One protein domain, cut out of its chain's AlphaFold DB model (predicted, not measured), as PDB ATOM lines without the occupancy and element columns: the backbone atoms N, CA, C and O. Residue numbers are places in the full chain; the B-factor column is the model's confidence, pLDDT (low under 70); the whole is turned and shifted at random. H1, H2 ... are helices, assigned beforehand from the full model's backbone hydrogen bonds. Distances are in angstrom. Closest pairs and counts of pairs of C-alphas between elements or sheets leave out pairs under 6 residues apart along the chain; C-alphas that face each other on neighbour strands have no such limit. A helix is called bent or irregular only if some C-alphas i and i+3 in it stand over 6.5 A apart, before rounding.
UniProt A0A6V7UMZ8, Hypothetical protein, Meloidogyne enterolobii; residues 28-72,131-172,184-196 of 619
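What this domain is: This is residues 28 to 72, 131 to 172 and 184 to 196 of the 619 residues of the protein "Hypothetical protein" of Meloidogyne enterolobii (UniProt A0A6V7UMZ8). Two long helices, H1 and H4, run side by side the same way, and H3 slants across H4 on another side, with H5 beside H3 and the short H2 near the later end of H4. Residues 184 to 196, with no named element, make a loop beside H4. The printed part has 100 residues with five named helices in the order H1 to H5 and no named strand: the class is all helix. The whole is compact, with a radius of gyration of the C-alphas of 13.7 A, yet elongated, spanning 40 by 25 by 25 A.

How they stand to each other: The hub is H4, residues 131 to 156, which touches three helices. It touches H1, residues 28 to 47, at a shallow tilt of 18 degrees, the same way; the closest C-alphas, of Arg 44 and Ile 149, are 5.4 A apart. With residues 139 to 150 alone it touches H3, residues 59 to 69, at a steep tilt of 48 degrees, opposite ways; the closest C-alphas are those of Leu 69 and Arg 143, 5.4 A. With residues 152 to 156 alone it touches H2, residues 52 to 56; the closest C-alphas are those of Gln 52 and Ile 153, 4.9 A. H3 touches H5, residues 164 to 172, at a shallow tilt of 28 degrees, the same way; the closest C-alphas are those of Ala 66 and Ile 170, 5.1 A. The packing is mostly aligned, only just, with 2 of 3 tilted pairs shallow. H4 and H5 are apart, as are H1 and H3. Every O i to N i+4 pair is within hydrogen-bond range in H1, H2 and H3, against 20 of 22 in H4 and 4 of 5 in H5.

Where its parts are: H4 is 38.2 A long, has a kink of 25 degrees near residue 150, and is irregular, with C-alphas 152 and 155 7.2 A apart. H1 is 28.8 A long and begins at C-alpha 28 (77.725, 89.820, 69.742). H3 measures 15.5 A, H5 11.5 A and H2 6.1 A; H5 ends at C-alpha 172 (105.929, 72.318, 69.109).

The domain as a whole: The C-alphas of Leu 28 and Tyr 160 are the farthest apart, 40.6 A. Residues 73 to 130 and 173 to 183 are not printed; the gaps between C-alphas are 13.6 A and 17.0 A. Of the links that are printed whole, none is long. Residues 28 and 50 are under pLDDT 70.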
ATOM      1  N   LEU A  28      77.021  90.173  68.505       68.19
ATOM      2  CA  LEU A  28      77.725  89.820  69.742       68.19
ATOM      3  C   LEU A  28      79.055  89.094  69.472       68.19
ATOM      4  O   LEU A  28      80.034  89.339  70.173       68.19
ATOM      5  N   THR A  29      79.123  88.235  68.445       81.06
ATOM      6  CA  THR A  29      80.407  87.642  68.040       81.06
ATOM      7  C   THR A  29      81.376  88.683  67.489       81.06
ATOM      8  O   THR A  29      82.550  88.612  67.833       81.06
ATOM      9  N   GLN A  30      80.913  89.668  66.707       83.50
ATOM     10  CA  GLN A  30      81.787  90.733  66.202       83.50
ATOM     11  C   GLN A  30      82.364  91.573  67.345       83.50
ATOM     12  O   GLN A  30      83.572  91.764  67.400       83.50
ATOM     13  N   GLU A  31      81.544  91.977  68.317       86.62
ATOM     14  CA  GLU A  31      82.038  92.722  69.480       86.62
ATOM     15  C   GLU A  31      83.082  91.920  70.284       86.62
ATOM     16  O   GLU A  31      84.079  92.477  70.748       86.62
ATOM     17  N   LEU A  32      82.898  90.602  70.429       88.38
ATOM     18  CA  LEU A  32      83.879  89.732  71.085       88.38
ATOM     19  C   LEU A  32      85.195  89.630  70.292       88.38
ATOM     20  O   LEU A  32      86.266  89.622  70.899       88.38
ATOM     21  N   ILE A  33      85.124  89.582  68.959       88.69
ATOM     22  CA  ILE A  33      86.286  89.574  68.056       88.69
ATOM     23  C   ILE A  33      87.043  90.897  68.146       88.69
ATOM     24  O   ILE A  33      88.249  90.885  68.375       88.69
ATOM     25  N   ASP A  34      86.343  92.026  68.045       89.56
ATOM     26  CA  ASP A  34      86.937  93.364  68.101       89.56
ATOM     27  C   ASP A  34      87.646  93.585  69.447       89.56
ATOM     28  O   ASP A  34      88.777  94.072  69.493       89.56
ATOM     29  N   ARG A  35      87.033  93.138  70.555       93.38
ATOM     30  CA  ARG A  35      87.652  93.122  71.892       93.38
ATOM     31  C   ARG A  35      88.867  92.187  71.967       93.38
ATOM     32  O   ARG A  35      89.857  92.540  72.602       93.38
ATOM     33  N   CYS A  36      88.817  91.011  71.338       92.31
ATOM     34  CA  CYS A  36      89.922  90.048  71.322       92.31
ATOM     35  C   CYS A  36      91.135  90.582  70.540       92.31
ATOM     36  O   CYS A  36      92.250  90.568  71.059       92.31
ATOM     37  N   LEU A  37      90.906  91.140  69.348       92.81
ATOM     38  CA  LEU A  37      91.928  91.798  68.530       92.81
ATOM     39  C   LEU A  37      92.490  93.049  69.224       92.81
ATOM     40  O   LEU A  37      93.700  93.260  69.216       92.81
ATOM     41  N   ALA A  38      91.650  93.843  69.899       95.44
ATOM     42  CA  ALA A  38      92.113  94.978  70.695       95.44
ATOM     43  C   ALA A  38      93.031  94.542  71.851       95.44
ATOM     44  O   ALA A  38      94.092  95.132  72.036       95.44
ATOM     45  N   LEU A  39      92.672  93.489  72.598       95.38
ATOM     46  CA  LEU A  39      93.520  92.936  73.663       95.38
ATOM     47  C   LEU A  39      94.836  92.365  73.114       95.38
ATOM     48  O   LEU A  39      95.895  92.632  73.677       95.38
ATOM     49  N   SER A  40      94.780  91.636  71.999       95.06
ATOM     50  CA  SER A  40      95.951  91.106  71.291       95.06
ATOM     51  C   SER A  40      96.926  92.223  70.895       95.06
ATOM     52  O   SER A  40      98.099  92.197  71.272       95.06
ATOM     53  N   ASN A  41      96.416  93.282  70.262       94.00
ATOM     54  CA  ASN A  41      97.199  94.455  69.884       94.00
ATOM     55  C   ASN A  41      97.710  95.259  71.102       94.00
ATOM     56  O   ASN A  41      98.793  95.835  71.051       94.00
ATOM     57  N   ILE A  42      96.993  95.261  72.234       94.31
ATOM     58  CA  ILE A  42      97.477  95.850  73.496       94.31
ATOM     59  C   ILE A  42      98.676  95.059  74.048       94.31
ATOM     60  O   ILE A  42      99.693  95.667  74.381       94.31
ATOM     61  N   PHE A  43      98.621  93.722  74.085       93.50
ATOM     62  CA  PHE A  43      99.778  92.900  74.473       93.50
ATOM     63  C   PHE A  43     100.947  93.034  73.483       93.50
ATOM     64  O   PHE A  43     102.103  93.124  73.908       93.50
ATOM     65  N   ARG A  44     100.661  93.145  72.179       93.88
ATOM     66  CA  ARG A  44     101.653  93.475  71.144       93.88
ATOM     67  C   ARG A  44     102.314  94.821  71.433       93.88
ATOM     68  O   ARG A  44     103.540  94.884  71.479       93.88
ATOM     69  N   GLY A  45     101.528  95.855  71.728       93.81
ATOM     70  CA  GLY A  45     102.002  97.172  72.154       93.81
ATOM     71  C   GLY A  45     102.908  97.106  73.387       93.81
ATOM     72  O   GLY A  45     104.019  97.633  73.355       93.81
ATOM     73  N   PHE A  46     102.496  96.392  74.441       92.19
ATOM     74  CA  PHE A  46     103.314  96.209  75.645       92.19
ATOM     75  C   PHE A  46     104.648  95.499  75.371       92.19
ATOM     76  O   PHE A  46     105.654  95.858  75.981       92.19
ATOM     77  N   SER A  47     104.709  94.562  74.417       93.56
ATOM     78  CA  SER A  47     105.961  93.869  74.061       93.56
ATOM     79  C   SER A  47     107.056  94.792  73.484       93.56
ATOM     80  O   SER A  47     108.244  94.470  73.578       93.56
ATOM     81  N   PHE A  48     106.679  95.970  72.965       92.12
ATOM     82  CA  PHE A  48     107.613  97.020  72.536       92.12
ATOM     83  C   PHE A  48     108.121  97.915  73.685       92.12
ATOM     84  O   PHE A  48     109.132  98.590  73.505       92.12
ATOM     85  N   LEU A  49     107.464  97.951  74.855       86.19
ATOM     86  CA  LEU A  49     107.780  98.912  75.932       86.19
ATOM     87  C   LEU A  49     108.965  98.508  76.834       86.19
ATOM     88  O   LEU A  49     109.212  99.154  77.847       86.19
ATOM     89  N   GLY A  50     109.705  97.452  76.488       69.88
ATOM     90  CA  GLY A  50     110.929  97.036  77.189       69.88
ATOM     91  C   GLY A  50     110.729  96.088  78.378       69.88
ATOM     92  O   GLY A  50     111.640  95.323  78.680       69.88
ATOM     93  N   GLU A  51     109.533  96.016  78.973       78.69
ATOM     94  CA  GLU A  51     109.184  95.095  80.081       78.69
ATOM     95  C   GLU A  51     109.010  93.619  79.640       78.69
ATOM     96  O   GLU A  51     108.198  92.851  80.161       78.69
ATOM     97  N   GLN A  52     109.809  93.194  78.659       87.25
ATOM     98  CA  GLN A  52     109.785  91.872  78.029       87.25
ATOM     99  C   GLN A  52     110.000  90.733  79.029       87.25
ATOM    100  O   GLN A  52     109.440  89.658  78.841       87.25
ATOM    101  N   LYS A  53     110.750  90.975  80.112       88.88
ATOM    102  CA  LYS A  53     110.985  89.994  81.180       88.88
ATOM    103  C   LYS A  53     109.731  89.693  82.011       88.88
ATOM    104  O   LYS A  53     109.536  88.555  82.420       88.88
ATOM    105  N   ILE A  54     108.863  90.681  82.244       91.56
ATOM    106  CA  ILE A  54     107.593  90.450  82.953       91.56
ATOM    107  C   ILE A  54     106.665  89.603  82.070       91.56
ATOM    108  O   ILE A  54     106.004  88.684  82.549       91.56
ATOM    109  N   LEU A  55     106.667  89.870  80.760       92.50
ATOM    110  CA  LEU A  55     105.886  89.116  79.779       92.50
ATOM    111  C   LEU A  55     106.427  87.690  79.557       92.50
ATOM    112  O   LEU A  55     105.626  86.766  79.440       92.50
ATOM    113  N   SER A  56     107.753  87.484  79.545       93.06
ATOM    114  CA  SER A  56     108.362  86.149  79.396       93.06
ATOM    115  C   SER A  56     108.185  85.254  80.624       93.06
ATOM    116  O   SER A  56     108.225  84.037  80.485       93.06
ATOM    117  N   GLN A  57     107.942  85.827  81.805       92.88
ATOM    118  CA  GLN A  57     107.659  85.081  83.037       92.88
ATOM    119  C   GLN A  57     106.160  84.806  83.263       92.88
ATOM    120  O   GLN A  57     105.800  84.068  84.178       92.88
ATOM    121  N   HIS A  58     105.259  85.375  82.453       94.88
ATOM    122  CA  HIS A  58     103.818  85.221  82.655       94.88
ATOM    123  C   HIS A  58     103.267  83.962  81.961       94.88
ATOM    124  O   HIS A  58     102.813  84.013  80.815       94.88
ATOM    125  N   GLU A  59     103.242  82.834  82.681       94.69
ATOM    126  CA  GLU A  59     102.733  81.532  82.208       94.69
ATOM    127  C   GLU A  59     101.427  81.613  81.404       94.69
ATOM    128  O   GLU A  59     101.307  81.004  80.342       94.69
ATOM    129  N   GLY A  60     100.434  82.367  81.890       95.00
ATOM    130  CA  GLY A  60      99.128  82.480  81.232       95.00
ATOM    131  C   GLY A  60      99.193  83.151  79.856       95.00
ATOM    132  O   GLY A  60      98.380  82.844  78.989       95.00
ATOM    133  N   LEU A  61     100.185  84.023  79.634       95.25
ATOM    134  CA  LEU A  61     100.458  84.617  78.324       95.25
ATOM    135  C   LEU A  61     101.193  83.607  77.440       95.25
ATOM    136  O   LEU A  61     100.792  83.411  76.299       95.25
ATOM    137  N   LEU A  62     102.202  82.911  77.967       96.12
ATOM    138  CA  LEU A  62     102.934  81.875  77.233       96.12
ATOM    139  C   LEU A  62     102.018  80.730  76.749       96.12
ATOM    140  O   LEU A  62     102.055  80.374  75.569       96.12
ATOM    141  N   ARG A  63     101.140  80.208  77.622       95.25
ATOM    142  CA  ARG A  63     100.127  79.190  77.272       95.25
ATOM    143  C   ARG A  63      99.166  79.707  76.188       95.25
ATOM    144  O   ARG A  63      98.830  78.962  75.269       95.25
ATOM    145  N   LEU A  64      98.759  80.980  76.259       95.75
ATOM    146  CA  LEU A  64      97.891  81.611  75.257       95.75
ATOM    147  C   LEU A  64      98.599  81.805  73.905       95.75
ATOM    148  O   LEU A  64      98.013  81.489  72.872       95.75
ATOM    149  N   LEU A  65      99.851  82.273  73.898       96.56
ATOM    150  CA  LEU A  65     100.647  82.457  72.680       96.56
ATOM    151  C   LEU A  65     100.804  81.130  71.929       96.56
ATOM    152  O   LEU A  65     100.469  81.063  70.750       96.56
ATOM    153  N   ALA A  66     101.222  80.057  72.611       93.62
ATOM    154  CA  ALA A  66     101.356  78.735  71.996       93.62
ATOM    155  C   ALA A  66     100.033  78.229  71.385       93.62
ATOM    156  O   ALA A  66     100.012  77.738  70.253       93.62
ATOM    157  N   ALA A  67      98.913  78.412  72.095       93.44
ATOM    158  CA  ALA A  67      97.588  78.047  71.599       93.44
ATOM    159  C   ALA A  67      97.155  78.878  70.373       93.44
ATOM    160  O   ALA A  67      96.579  78.323  69.437       93.44
ATOM    161  N   ILE A  68      97.454  80.183  70.342       94.75
ATOM    162  CA  ILE A  68      97.149  81.067  69.205       94.75
ATOM    163  C   ILE A  68      98.002  80.719  67.979       94.75
ATOM    164  O   ILE A  68      97.474  80.657  66.869       94.75
ATOM    165  N   LEU A  69      99.297  80.425  68.148       93.81
ATOM    166  CA  LEU A  69     100.164  80.039  67.027       93.81
ATOM    167  C   LEU A  69      99.635  78.796  66.289       93.81
ATOM    168  O   LEU A  69      99.719  78.738  65.058       93.81
ATOM    169  N   MET A  70      99.018  77.857  67.014       91.25
ATOM    170  CA  MET A  70      98.404  76.638  66.469       91.25
ATOM    171  C   MET A  70      96.890  76.759  66.175       91.25
ATOM    172  O   MET A  70      96.266  75.795  65.727       91.25
ATOM    173  N   LEU A  71      96.269  77.929  66.374       87.94
ATOM    174  CA  LEU A  71      94.820  78.120  66.221       87.94
ATOM    175  C   LEU A  71      94.365  77.942  64.763       87.94
ATOM    176  O   LEU A  71      94.723  78.722  63.884       87.94
ATOM    177  N   HIS A  72      93.549  76.920  64.501       74.56
ATOM    178  CA  HIS A  72      93.168  76.494  63.146       74.56
ATOM    179  C   HIS A  72      94.353  76.030  62.263       74.56
ATOM    180  O   HIS A  72      94.209  75.947  61.041       74.56
ATOM    181  N   GLN A 131      81.936  82.392  56.396       70.69
ATOM    182  CA  GLN A 131      82.118  82.351  57.853       70.69
ATOM    183  C   GLN A 131      83.480  81.761  58.238       70.69
ATOM    184  O   GLN A 131      84.179  82.303  59.091       70.69
ATOM    185  N   GLU A 132      83.880  80.676  57.577       72.19
ATOM    186  CA  GLU A 132      85.173  80.025  57.812       72.19
ATOM    187  C   GLU A 132      86.341  80.939  57.408       72.19
ATOM    188  O   GLU A 132      87.326  81.057  58.137       72.19
ATOM    189  N   LYS A 133      86.193  81.686  56.303       75.94
ATOM    190  CA  LYS A 133      87.193  82.659  55.852       75.94
ATOM    191  C   LYS A 133      87.400  83.813  56.834       75.94
ATOM    192  O   LYS A 133      88.553  84.185  57.037       75.94
ATOM    193  N   TRP A 134      86.350  84.376  57.450       79.00
ATOM    194  CA  TRP A 134      86.565  85.443  58.442       79.00
ATOM    195  C   TRP A 134      87.145  84.904  59.760       79.00
ATOM    196  O   TRP A 134      87.946  85.583  60.397       79.00
ATOM    197  N   LEU A 135      86.826  83.665  60.150       83.44
ATOM    198  CA  LEU A 135      87.456  83.017  61.308       83.44
ATOM    199  C   LEU A 135      88.955  82.760  61.088       83.44
ATOM    200  O   LEU A 135      89.748  82.909  62.018       83.44
ATOM    201  N   LEU A 136      89.353  82.398  59.864       84.81
ATOM    202  CA  LEU A 136      90.756  82.245  59.474       84.81
ATOM    203  C   LEU A 136      91.498  83.593  59.438       84.81
ATOM    204  O   LEU A 136      92.609  83.690  59.941       84.81
ATOM    205  N   GLU A 137      90.864  84.628  58.893       86.62
ATOM    206  CA  GLU A 137      91.315  86.028  58.896       86.62
ATOM    207  C   GLU A 137      91.609  86.539  60.323       86.62
ATOM    208  O   GLU A 137      92.724  86.970  60.614       86.62
ATOM    209  N   VAL A 138      90.664  86.383  61.259       88.56
ATOM    210  CA  VAL A 138      90.866  86.747  62.675       88.56
ATOM    211  C   VAL A 138      91.995  85.923  63.308       88.56
ATOM    212  O   VAL A 138      92.843  86.476  64.010       88.56
ATOM    213  N   ALA A 139      92.060  84.615  63.036       89.56
ATOM    214  CA  ALA A 139      93.137  83.756  63.533       89.56
ATOM    215  C   ALA A 139      94.518  84.127  62.954       89.56
ATOM    216  O   ALA A 139      95.526  83.968  63.639       89.56
ATOM    217  N   ASN A 140      94.585  84.650  61.725       90.31
ATOM    218  CA  ASN A 140      95.819  85.157  61.126       90.31
ATOM    219  C   ASN A 140      96.312  86.427  61.823       90.31
ATOM    220  O   ASN A 140      97.499  86.500  62.137       90.31
ATOM    221  N   GLN A 141      95.430  87.390  62.116       91.56
ATOM    222  CA  GLN A 141      95.832  88.605  62.833       91.56
ATOM    223  C   GLN A 141      96.300  88.293  64.261       91.56
ATOM    224  O   GLN A 141      97.366  88.748  64.670       91.56
ATOM    225  N   LEU A 142      95.556  87.452  64.992       93.69
ATOM    226  CA  LEU A 142      95.972  86.982  66.320       93.69
ATOM    227  C   LEU A 142      97.334  86.266  66.267       93.69
ATOM    228  O   LEU A 142      98.143  86.412  67.179       93.69
ATOM    229  N   ARG A 143      97.618  85.524  65.190       94.06
ATOM    230  CA  ARG A 143      98.902  84.842  64.980       94.06
ATOM    231  C   ARG A 143     100.053  85.797  64.643       94.06
ATOM    232  O   ARG A 143     101.142  85.588  65.168       94.06
ATOM    233  N   ASP A 144      99.850  86.826  63.819       93.81
ATOM    234  CA  ASP A 144     100.868  87.862  63.543       93.81
ATOM    235  C   ASP A 144     101.214  88.665  64.811       93.81
ATOM    236  O   ASP A 144     102.389  88.900  65.113       93.81
ATOM    237  N   ASP A 145     100.200  89.005  65.613       95.31
ATOM    238  CA  ASP A 145     100.385  89.611  66.933       95.31
ATOM    239  C   ASP A 145     101.156  88.668  67.874       95.31
ATOM    240  O   ASP A 145     102.144  89.083  68.481       95.31
ATOM    241  N   ALA A 146     100.756  87.393  67.967       96.31
ATOM    242  CA  ALA A 146     101.398  86.402  68.832       96.31
ATOM    243  C   ALA A 146     102.857  86.122  68.435       96.31
ATOM    244  O   ALA A 146     103.723  86.057  69.310       96.31
ATOM    245  N   PHE A 147     103.157  86.020  67.136       96.88
ATOM    246  CA  PHE A 147     104.534  85.943  66.647       96.88
ATOM    247  C   PHE A 147     105.330  87.203  66.988       96.88
ATOM    248  O   PHE A 147     106.464  87.082  67.443       96.88
ATOM    249  N   THR A 148     104.744  88.397  66.844       95.94
ATOM    250  CA  THR A 148     105.414  89.653  67.220       95.94
ATOM    251  C   THR A 148     105.742  89.688  68.715       95.94
ATOM    252  O   THR A 148     106.871  89.998  69.091       95.94
ATOM    253  N   ILE A 149     104.784  89.331  69.577       96.75
ATOM    254  CA  ILE A 149     104.987  89.268  71.032       96.75
ATOM    255  C   ILE A 149     106.101  88.267  71.361       96.75
ATOM    256  O   ILE A 149     107.030  88.605  72.096       96.75
ATOM    257  N   LEU A 150     106.055  87.060  70.782       97.31
ATOM    258  CA  LEU A 150     107.045  86.012  71.032       97.31
ATOM    259  C   LEU A 150     108.450  86.398  70.518       97.31
ATOM    260  O   LEU A 150     109.451  86.172  71.202       97.31
ATOM    261  N   ALA A 151     108.539  87.066  69.365       96.50
ATOM    262  CA  ALA A 151     109.783  87.607  68.817       96.50
ATOM    263  C   ALA A 151     110.381  88.730  69.682       96.50
ATOM    264  O   ALA A 151     111.603  88.891  69.714       96.50
ATOM    265  N   HIS A 152     109.573  89.482  70.429       95.69
ATOM    266  CA  HIS A 152     110.081  90.471  71.382       95.69
ATOM    267  C   HIS A 152     110.507  89.866  72.720       95.69
ATOM    268  O   HIS A 152     111.550  90.255  73.232       95.69
ATOM    269  N   ILE A 153     109.757  88.913  73.286       96.06
ATOM    270  CA  ILE A 153     110.091  88.335  74.604       96.06
ATOM    271  C   ILE A 153     111.170  87.241  74.547       96.06
ATOM    272  O   ILE A 153     111.799  86.961  75.564       96.06
ATOM    273  N   SER A 154     111.422  86.647  73.374       96.06
ATOM    274  CA  SER A 154     112.376  85.538  73.181       96.06
ATOM    275  C   SER A 154     113.809  85.738  73.718       96.06
ATOM    276  O   SER A 154     114.358  84.752  74.205       96.06
ATOM    277  N   PRO A 155     114.428  86.941  73.746       94.12
ATOM    278  CA  PRO A 155     115.745  87.138  74.374       94.12
ATOM    279  C   PRO A 155     115.733  87.018  75.908       94.12
ATOM    280  O   PRO A 155     116.791  86.955  76.527       94.12
ATOM    281  N   GLN A 156     114.549  87.049  76.528       92.56
ATOM    282  CA  GLN A 156     114.318  86.896  77.970       92.56
ATOM    283  C   GLN A 156     113.507  85.620  78.278       92.56
ATOM    284  O   GLN A 156     113.007  85.467  79.396       92.56
ATOM    285  N   LEU A 157     113.325  84.735  77.292       94.56
ATOM    286  CA  LEU A 157     112.514  83.526  77.395       94.56
ATOM    287  C   LEU A 157     113.416  82.309  77.625       94.56
ATOM    288  O   LEU A 157     113.906  81.683  76.685       94.56
ATOM    289  N   ASP A 158     113.627  81.993  78.897       95.12
ATOM    290  CA  ASP A 158     114.241  80.740  79.326       95.12
ATOM    291  C   ASP A 158     113.137  79.699  79.543       95.12
ATOM    292  O   ASP A 158     112.392  79.772  80.516       95.12
ATOM    293  N   LEU A 159     112.990  78.761  78.606       94.81
ATOM    294  CA  LEU A 159     111.969  77.714  78.668       94.81
ATOM    295  C   LEU A 159     112.356  76.542  79.581       94.81
ATOM    296  O   LEU A 159     111.521  75.667  79.796       94.81
ATOM    297  N   TYR A 160     113.576  76.523  80.128       93.94
ATOM    298  CA  TYR A 160     113.994  75.535  81.123       93.94
ATOM    299  C   TYR A 160     113.394  75.821  82.505       93.94
ATOM    300  O   TYR A 160     112.987  74.902  83.211       93.94
ATOM    301  N   GLU A 161     113.264  77.101  82.859       93.62
ATOM    302  CA  GLU A 161     112.651  77.569  84.113       93.62
ATOM    303  C   GLU A 161     111.105  77.603  84.050       93.62
ATOM    304  O   GLU A 161     110.452  78.073  84.983       93.62
ATOM    305  N   VAL A 162     110.504  77.145  82.944       93.44
ATOM    306  CA  VAL A 162     109.059  77.200  82.683       93.44
ATOM    307  C   VAL A 162     108.486  75.791  82.521       93.44
ATOM    308  O   VAL A 162     108.972  74.994  81.716       93.44
ATOM    309  N   ASP A 163     107.393  75.529  83.244       93.50
ATOM    310  CA  ASP A 163     106.617  74.283  83.240       93.50
ATOM    311  C   ASP A 163     106.515  73.613  81.857       93.50
ATOM    312  O   ASP A 163     106.137  74.238  80.859       93.50
ATOM    313  N   SER A 164     106.764  72.299  81.809       92.44
ATOM    314  CA  SER A 164     106.762  71.497  80.572       92.44
ATOM    315  C   SER A 164     105.432  71.540  79.808       92.44
ATOM    316  O   SER A 164     105.399  71.353  78.594       92.44
ATOM    317  N   GLU A 165     104.321  71.837  80.490       92.00
ATOM    318  CA  GLU A 165     103.016  72.069  79.857       92.00
ATOM    319  C   GLU A 165     102.940  73.343  78.998       92.00
ATOM    320  O   GLU A 165     101.940  73.557  78.314       92.00
ATOM    321  N   ILE A 166     103.962  74.196  79.047       93.06
ATOM    322  CA  ILE A 166     104.030  75.498  78.376       93.06
ATOM    323  C   ILE A 166     105.207  75.531  77.407       93.06
ATOM    324  O   ILE A 166     105.040  75.904  76.244       93.06
ATOM    325  N   SER A 167     106.386  75.097  77.861       94.31
ATOM    326  CA  SER A 167     107.588  75.049  77.032       94.31
ATOM    327  C   SER A 167     107.440  74.059  75.873       94.31
ATOM    328  O   SER A 167     107.802  74.402  74.746       94.31
ATOM    329  N   PHE A 168     106.807  72.892  76.076       94.12
ATOM    330  CA  PHE A 168     106.572  71.943  74.979       94.12
ATOM    331  C   PHE A 168     105.610  72.485  73.901       94.12
ATOM    332  O   PHE A 168     105.995  72.428  72.735       94.12
ATOM    333  N   PRO A 169     104.426  73.070  74.202       94.81
ATOM    334  CA  PRO A 169     103.607  73.735  73.181       94.81
ATOM    335  C   PRO A 169     104.298  74.884  72.434       94.81
ATOM    336  O   PRO A 169     104.028  75.072  71.249       94.81
ATOM    337  N   ILE A 170     105.197  75.640  73.080       95.81
ATOM    338  CA  ILE A 170     105.977  76.681  72.389       95.81
ATOM    339  C   ILE A 170     106.952  76.041  71.393       95.81
ATOM    340  O   ILE A 170     106.931  76.398  70.216       95.81
ATOM    341  N   PHE A 171     107.762  75.065  71.820       95.44
ATOM    342  CA  PHE A 171     108.670  74.361  70.909       95.44
ATOM    343  C   PHE A 171     107.924  73.608  69.798       95.44
ATOM    344  O   PHE A 171     108.377  73.620  68.657       95.44
ATOM    345  N   ASP A 172     106.770  73.003  70.093       94.12
ATOM    346  CA  ASP A 172     105.929  72.318  69.109       94.12
ATOM    347  C   ASP A 172     105.425  73.273  68.020       94.12
ATOM    348  O   ASP A 172     105.575  72.981  66.831       94.12
ATOM    349  N   ALA A 184     101.023  79.340  53.689       83.31
ATOM    350  CA  ALA A 184     100.744  80.104  54.907       83.31
ATOM    351  C   ALA A 184     101.948  80.240  55.862       83.31
ATOM    352  O   ALA A 184     101.930  81.120  56.713       83.31
ATOM    353  N   ALA A 185     102.976  79.387  55.751       86.94
ATOM    354  CA  ALA A 185     104.212  79.499  56.532       86.94
ATOM    355  C   ALA A 185     105.301  80.328  55.828       86.94
ATOM    356  O   ALA A 185     106.202  80.852  56.486       86.94
ATOM    357  N   ARG A 186     105.243  80.408  54.493       87.12
ATOM    358  CA  ARG A 186     106.266  81.006  53.620       87.12
ATOM    359  C   ARG A 186     105.941  82.449  53.245       87.12
ATOM    360  O   ARG A 186     106.843  83.282  53.243       87.12
ATOM    361  N   ASP A 187     104.669  82.724  52.989       88.62
ATOM    362  CA  ASP A 187     104.138  84.040  52.648       88.62
ATOM    363  C   ASP A 187     103.724  84.809  53.923       88.62
ATOM    364  O   ASP A 187     103.430  84.187  54.951       88.62
ATOM    365  N   PRO A 188     103.693  86.155  53.907       89.94
ATOM    366  CA  PRO A 188     103.116  86.940  54.996       89.94
ATOM    367  C   PRO A 188     101.629  86.624  55.201       89.94
ATOM    368  O   PRO A 188     100.882  86.451  54.234       89.94
ATOM    369  N   LEU A 189     101.188  86.550  56.460       85.75
ATOM    370  CA  LEU A 189      99.808  86.173  56.784       85.75
ATOM    371  C   LEU A 189      98.815  87.236  56.280       85.75
ATOM    372  O   LEU A 189      98.893  88.392  56.709       85.75
ATOM    373  N   PRO A 190      97.853  86.886  55.404       80.44
ATOM    374  CA  PRO A 190      96.889  87.858  54.918       80.44
ATOM    375  C   PRO A 190      95.942  88.289  56.051       80.44
ATOM    376  O   PRO A 190      95.563  87.429  56.858       80.44
ATOM    377  N   PRO A 191      95.536  89.576  56.091       74.19
ATOM    378  CA  PRO A 191      95.725  90.599  55.054       74.19
ATOM    379  C   PRO A 191      96.700  91.723  55.454       74.19
ATOM    380  O   PRO A 191      97.040  92.548  54.609       74.19
ATOM    381  N   PHE A 192      97.123  91.769  56.723       78.12
ATOM    382  CA  PHE A 192      97.951  92.835  57.301       78.12
ATOM    383  C   PHE A 192      99.372  92.384  57.672       78.12
ATOM    384  O   PHE A 192     100.218  93.234  57.950       78.12
ATOM    385  N   GLY A 193      99.652  91.075  57.681       78.75
ATOM    386  CA  GLY A 193     100.967  90.541  58.021       78.75
ATOM    387  C   GLY A 193     102.032  91.035  57.044       78.75
ATOM    388  O   GLY A 193     101.904  90.877  55.831       78.75
ATOM    389  N   ALA A 194     103.097  91.632  57.578       85.19
ATOM    390  CA  ALA A 194     104.228  92.140  56.796       85.19
ATOM    391  C   ALA A 194     105.391  91.134  56.688       85.19
ATOM    392  O   ALA A 194     106.298  91.314  55.877       85.19
ATOM    393  N   ILE A 195     105.376  90.095  57.527       91.50
ATOM    394  CA  ILE A 195     106.443  89.109  57.723       91.50
ATOM    395  C   ILE A 195     105.801  87.712  57.706       91.50
ATOM    396  O   ILE A 195     104.669  87.541  58.162       91.50
ATOM    397  N   SER A 196     106.491  86.710  57.155       92.75
ATOM    398  CA  SER A 196     105.988  85.331  57.125       92.75
ATOM    399  C   SER A 196     106.277  84.567  58.424       92.75
ATOM    400  O   SER A 196     107.297  84.828  59.073       92.75
TER     401      SER A 196